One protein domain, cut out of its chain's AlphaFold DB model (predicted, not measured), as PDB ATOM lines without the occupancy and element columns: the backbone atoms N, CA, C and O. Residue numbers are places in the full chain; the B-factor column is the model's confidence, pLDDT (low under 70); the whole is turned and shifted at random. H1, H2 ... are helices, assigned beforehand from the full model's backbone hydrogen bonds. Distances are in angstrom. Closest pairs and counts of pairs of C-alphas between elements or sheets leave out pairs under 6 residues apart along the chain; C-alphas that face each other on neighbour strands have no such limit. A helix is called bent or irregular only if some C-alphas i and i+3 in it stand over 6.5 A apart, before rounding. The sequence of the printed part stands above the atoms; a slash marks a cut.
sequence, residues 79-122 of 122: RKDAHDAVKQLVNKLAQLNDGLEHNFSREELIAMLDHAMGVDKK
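AT A GLANCE: This is residues 79 to 122 of the 122 residues of an uncharacterized protein of Porticoccus sp (UniProt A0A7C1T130). Two helices make an open V: the long arm is H1, the shorter arm is H2, and the link of residues 99 to 105 loops round at the corner between them. The arms draw apart from that corner, and residues 79 to 92 of H1 stand free at the far end of the long arm. The printed part has 44 residues with two named helices, H1 then H2, and no named strand; the class is all helix. The whole is loose, with a radius of gyration of the C-alphas of 12.3 A, and flat, with spans of 33 by 31 by 11 A.

IN THESE COORDINATES: H1 is residues 79 to 98 and measures 28.4 A from first to last C-alpha. It begins at C-alpha 79, at (63.239, -45.506, -14.742), and ends at C-alpha 98, at (46.487, -25.537, -3.513). H2 is residues 106 to 116, 15.2 A from first to last C-alpha, and ends at C-alpha 116, at (44.474, -45.884, -3.387). Neither helix is bent.

HOW THE PARTS SIT: H1 and H2 are near each other, with 5 pairs of C-alphas within 10 A and no pair within 8 A. They form no hairpin. Residues 113 to 118, of which 113 to 116 belong to H2, stand free. In H1 and H2 every O i to N i+4 pair is within hydrogen-bond range.

THE WHOLE: The two C-alphas farthest apart are those of Arg 79 and Glu 101, at 35.5 A. The C-alphas of Arg 79 and Lys 122, the chain's last residue, are 31.2 A apart. The link from H1 to H2, 7 residues, is short. The printed part has no cut. The mean pLDDT of the printed part is 92.8, and residues 120 to 122 are under 70.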
ATOM      1  N   ARG A  79      63.570 -45.908 -16.119       94.94
ATOM      2  CA  ARG A  79      63.239 -45.506 -14.742       94.94
ATOM      3  C   ARG A  79      63.189 -43.987 -14.584       94.94
ATOM      4  O   ARG A  79      62.388 -43.494 -13.798       94.94
ATOM      5  N   LYS A  80      64.040 -43.260 -15.313       95.06
ATOM      6  CA  LYS A  80      64.032 -41.797 -15.303       95.06
ATOM      7  C   LYS A  80      62.718 -41.264 -15.876       95.06
ATOM      8  O   LYS A  80      62.095 -40.430 -15.232       95.06
ATOM      9  N   ASP A  81      62.265 -41.800 -17.005       93.69
ATOM     10  CA  ASP A  81      61.003 -41.372 -17.624       93.69
ATOM     11  C   ASP A  81      59.804 -41.708 -16.734       93.69
ATOM     12  O   ASP A  81      58.917 -40.881 -16.543       93.69
ATOM     13  N   ALA A  82      59.818 -42.890 -16.106       95.56
ATOM     14  CA  ALA A  82      58.804 -43.265 -15.124       95.56
ATOM     15  C   ALA A  82      58.773 -42.308 -13.926       95.56
ATOM     16  O   ALA A  82      57.704 -41.851 -13.523       95.56
ATOM     17  N   HIS A  83      59.943 -41.974 -13.381       97.00
ATOM     18  CA  HIS A  83      60.054 -41.012 -12.293       97.00
ATOM     19  C   HIS A  83      59.532 -39.633 -12.706       97.00
ATOM     20  O   HIS A  83      58.777 -39.022 -11.957       97.00
ATOM     21  N   ASP A  84      59.906 -39.141 -13.886       95.88
ATOM     22  CA  ASP A  84      59.495 -37.820 -14.359       95.88
ATOM     23  C   ASP A  84      57.985 -37.756 -14.631       95.88
ATOM     24  O   ASP A  84      57.350 -36.749 -14.315       95.88
ATOM     25  N   ALA A  85      57.385 -38.837 -15.128       94.81
ATOM     26  CA  ALA A  85      55.946 -38.913 -15.345       94.81
ATOM     27  C   ALA A  85      55.156 -38.936 -14.020       94.81
ATOM     28  O   ALA A  85      54.216 -38.156 -13.851       94.81
ATOM     29  N   VAL A  86      55.568 -39.749 -13.038       96.25
ATOM     30  CA  VAL A  86      54.969 -39.740 -11.684       96.25
ATOM     31  C   VAL A  86      55.190 -38.382 -11.006       96.25
ATOM     32  O   VAL A  86      54.246 -37.791 -10.487       96.25
ATOM     33  N   LYS A  87      56.411 -37.848 -11.140       97.38
ATOM     34  CA  LYS A  87      56.799 -36.431 -11.093       97.38
ATOM     35  C   LYS A  87      55.641 -35.465 -11.323       97.38
ATOM     36  O   LYS A  87      55.156 -34.754 -10.441       97.38
ATOM     37  N   GLN A  88      55.250 -35.423 -12.588       96.75
ATOM     38  CA  GLN A  88      54.275 -34.482 -13.115       96.75
ATOM     39  C   GLN A  88      52.879 -34.714 -12.540       96.75
ATOM     40  O   GLN A  88      52.187 -33.741 -12.257       96.75
ATOM     41  N   LEU A  89      52.479 -35.970 -12.319       95.81
ATOM     42  CA  LEU A  89      51.192 -36.292 -11.702       95.81
ATOM     43  C   LEU A  89      51.106 -35.767 -10.264       95.81
ATOM     44  O   LEU A  89      50.120 -35.125  -9.912       95.81
ATOM     45  N   VAL A  90      52.156 -35.975  -9.464       97.56
ATOM     46  CA  VAL A  90      52.226 -35.475  -8.083       97.56
ATOM     47  C   VAL A  90      52.256 -33.947  -8.056       97.56
ATOM     48  O   VAL A  90      51.509 -33.333  -7.299       97.56
ATOM     49  N   ASN A  91      53.053 -33.315  -8.920       97.94
ATOM     50  CA  ASN A  91      53.087 -31.854  -9.025       97.94
ATOM     51  C   ASN A  91      51.722 -31.278  -9.419       97.94
ATOM     52  O   ASN A  91      51.279 -30.295  -8.834       97.94
ATOM     53  N   LYS A  92      51.047 -31.902 -10.391       97.69
ATOM     54  CA  LYS A  92      49.708 -31.498 -10.819       97.69
ATOM     55  C   LYS A  92      48.704 -31.640  -9.679       97.69
ATOM     56  O   LYS A  92      47.909 -30.731  -9.476       97.69
ATOM     57  N   LEU A  93      48.749 -32.743  -8.929       97.50
ATOM     58  CA  LEU A  93      47.913 -32.929  -7.743       97.50
ATOM     59  C   LEU A  93      48.141 -31.800  -6.730       97.50
ATOM     60  O   LEU A  93      47.175 -31.193  -6.288       97.50
ATOM     61  N   ALA A  94      49.399 -31.486  -6.413       97.25
ATOM     62  CA  ALA A  94      49.737 -30.425  -5.468       97.25
ATOM     63  C   ALA A  94      49.236 -29.045  -5.932       97.25
ATOM     64  O   ALA A  94      48.616 -28.330  -5.151       97.25
ATOM     65  N   GLN A  95      49.446 -28.697  -7.205       97.50
ATOM     66  CA  GLN A  95      48.977 -27.436  -7.793       97.50
ATOM     67  C   GLN A  95      47.451 -27.319  -7.786       97.50
ATOM     68  O   GLN A  95      46.916 -26.255  -7.497       97.50
ATOM     69  N   LEU A  96      46.747 -28.406  -8.114       97.75
ATOM     70  CA  LEU A  96      45.289 -28.417  -8.082       97.75
ATOM     71  C   LEU A  96      44.774 -28.301  -6.649       97.75
ATOM     72  O   LEU A  96      43.859 -27.524  -6.420       97.75
ATOM     73  N   ASN A  97      45.374 -29.030  -5.706       98.00
ATOM     74  CA  ASN A  97      44.995 -28.999  -4.298       98.00
ATOM     75  C   ASN A  97      45.147 -27.604  -3.682       98.00
ATOM     76  O   ASN A  97      44.259 -27.166  -2.963       98.00
ATOM     77  N   ASP A  98      46.238 -26.903  -3.991       97.00
ATOM     78  CA  ASP A  98      46.487 -25.537  -3.513       97.00
ATOM     79  C   ASP A  98      45.393 -24.551  -3.960       97.00
ATOM     80  O   ASP A  98      45.000 -23.664  -3.208       97.00
ATOM     81  N   GLY A  99      44.841 -24.751  -5.162       95.12
ATOM     82  CA  GLY A  99      43.781 -23.915  -5.727       95.12
ATOM     83  C   GLY A  99      42.348 -24.267  -5.302       95.12
ATOM     84  O   GLY A  99      41.416 -23.640  -5.806       95.12
ATOM     85  N   LEU A 100      42.136 -25.269  -4.441       96.25
ATOM     86  CA  LEU A 100      40.797 -25.657  -3.981       96.25
ATOM     87  C   LEU A 100      40.320 -24.783  -2.813       96.25
ATOM     88  O   LEU A 100      41.067 -24.527  -1.876       96.25
ATOM     89  N   GLU A 101      39.031 -24.421  -2.816       97.00
ATOM     90  CA  GLU A 101      38.364 -23.797  -1.656       97.00
ATOM     91  C   GLU A 101      38.419 -24.706  -0.415       97.00
ATOM     92  O   GLU A 101      38.613 -24.244   0.708       97.00
ATOM     93  N   HIS A 102      38.302 -26.016  -0.637       95.88
ATOM     94  CA  HIS A 102      38.481 -27.056   0.369       95.88
ATOM     95  C   HIS A 102      39.720 -27.882   0.018       95.88
ATOM     96  O   HIS A 102      39.615 -28.969  -0.550       95.88
ATOM     97  N   ASN A 103      40.898 -27.315   0.279       96.38
ATOM     98  CA  ASN A 103      42.156 -28.022   0.080       96.38
ATOM     99  C   ASN A 103      42.355 -29.132   1.123       96.38
ATOM    100  O   ASN A 103      41.736 -29.144   2.186       96.38
ATOM    101  N   PHE A 104      43.229 -30.076   0.792       98.12
ATOM    102  CA  PHE A 104      43.632 -31.156   1.680       98.12
ATOM    103  C   PHE A 104      45.030 -30.894   2.231       98.12
ATOM    104  O   PHE A 104      45.927 -30.420   1.523       98.12
ATOM    105  N   SER A 105      45.231 -31.245   3.496       97.50
ATOM    106  CA  SER A 105      46.551 -31.284   4.114       97.50
ATOM    107  C   SER A 105      47.435 -32.347   3.459       97.50
ATOM    108  O   SER A 105      46.976 -33.288   2.804       97.50
ATOM    109  N   ARG A 106      48.745 -32.227   3.671       97.00
ATOM    110  CA  ARG A 106      49.717 -33.226   3.223       97.00
ATOM    111  C   ARG A 106      49.371 -34.620   3.754       97.00
ATOM    112  O   ARG A 106      49.465 -35.594   3.013       97.00
ATOM    113  N   GLU A 107      48.999 -34.715   5.024       97.94
ATOM    114  CA  GLU A 107      48.695 -35.973   5.701       97.94
ATOM    115  C   GLU A 107      47.428 -36.622   5.127       97.94
ATOM    116  O   GLU A 107      47.419 -37.830   4.904       97.94
ATOM    117  N   GLU A 108      46.405 -35.830   4.798       97.62
ATOM    118  CA  GLU A 108      45.203 -36.314   4.107       97.62
ATOM    119  C   GLU A 108      45.519 -36.802   2.690       97.62
ATOM    120  O   GLU A 108      45.079 -37.885   2.309       97.62
ATOM    121  N   LEU A 109      46.332 -36.065   1.925       97.38
ATOM    122  CA  LEU A 109      46.758 -36.495   0.587       97.38
ATOM    123  C   LEU A 109      47.565 -37.802   0.625       97.38
ATOM    124  O   LEU A 109      47.396 -38.654  -0.248       97.38
ATOM    125  N   ILE A 110      48.427 -37.979   1.631       96.69
ATOM    126  CA  ILE A 110      49.172 -39.229   1.838       96.69
ATOM    127  C   ILE A 110      48.215 -40.364   2.197       96.69
ATOM    128  O   ILE A 110      48.298 -41.421   1.582       96.69
ATOM    129  N   ALA A 111      47.265 -40.143   3.107       96.69
ATOM    130  CA  ALA A 111      46.274 -41.156   3.462       96.69
ATOM    131  C   ALA A 111      45.419 -41.578   2.253       96.69
ATOM    132  O   ALA A 111      45.160 -42.763   2.054       96.69
ATOM    133  N   MET A 112      45.030 -40.627   1.397       96.69
ATOM    134  CA  MET A 112      44.327 -40.923   0.146       96.69
ATOM    135  C   MET A 112      45.182 -41.748  -0.822       96.69
ATOM    136  O   MET A 112      44.661 -42.650  -1.482       96.69
ATOM    137  N   LEU A 113      46.482 -41.447  -0.920       95.75
ATOM    138  CA  LEU A 113      47.416 -42.209  -1.747       95.75
ATOM    139  C   LEU A 113      47.600 -43.633  -1.211       95.75
ATOM    140  O   LEU A 113      47.513 -44.580  -1.990       95.75
ATOM    141  N   ASP A 114      47.794 -43.789   0.097       96.19
ATOM    142  CA  ASP A 114      47.944 -45.088   0.757       96.19
ATOM    143  C   ASP A 114      46.696 -45.957   0.543       96.19
ATOM    144  O   ASP A 114      46.809 -47.101   0.092       96.19
ATOM    145  N   HIS A 115      45.501 -45.391   0.745       95.00
ATOM    146  CA  HIS A 115      44.233 -46.068   0.462       95.00
ATOM    147  C   HIS A 115      44.123 -46.468  -1.020       95.00
ATOM    148  O   HIS A 115      43.768 -47.600  -1.349       95.00
ATOM    149  N   ALA A 116      44.488 -45.578  -1.952       92.12
ATOM    150  CA  ALA A 116      44.474 -45.884  -3.387       92.12
ATOM    151  C   ALA A 116      45.481 -46.982  -3.785       92.12
ATOM    152  O   ALA A 116      45.244 -47.709  -4.753       92.12
ATOM    153  N   MET A 117      46.588 -47.114  -3.051       91.44
ATOM    154  CA  MET A 117      47.572 -48.185  -3.218       91.44
ATOM    155  C   MET A 117      47.157 -49.495  -2.529       91.44
ATOM    156  O   MET A 117      47.832 -50.509  -2.709       91.44
ATOM    157  N   GLY A 118      46.059 -49.496  -1.764       89.00
ATOM    158  CA  GLY A 118      45.631 -50.637  -0.957       89.00
ATOM    159  C   GLY A 118      46.550 -50.905   0.240       89.00
ATOM    160  O   GLY A 118      46.661 -52.049   0.673       89.00
ATOM    161  N   VAL A 119      47.235 -49.870   0.744       78.69
ATOM    162  CA  VAL A 119      48.202 -49.934   1.860       78.69
ATOM    163  C   VAL A 119      47.522 -49.692   3.217       78.69
ATOM    164  O   VAL A 119      48.195 -49.508   4.228       78.69
ATOM    165  N   ASP A 120      46.188 -49.733   3.285       63.69
ATOM    166  CA  ASP A 120      45.464 -49.542   4.543       63.69
ATOM    167  C   ASP A 120      46.003 -50.473   5.641       63.69
ATOM    168  O   ASP A 120      46.064 -51.699   5.487       63.69
ATOM    169  N   LYS A 121      46.409 -49.869   6.767       50.81
ATOM    170  CA  LYS A 121      46.725 -50.603   7.994       50.81
ATOM    171  C   LYS A 121      45.474 -51.384   8.395       50.81
ATOM    172  O   LYS A 121      44.499 -50.782   8.843       50.81
ATOM    173  N   LYS A 122      45.510 -52.705   8.214       43.12
ATOM    174  CA  LYS A 122      44.648 -53.611   8.977       43.12
ATOM    175  C   LYS A 122      44.869 -53.419  10.472       43.12
ATOM    176  O   LYS A 122      46.037 -53.178  10.859       43.12
TER     177      LYS A 122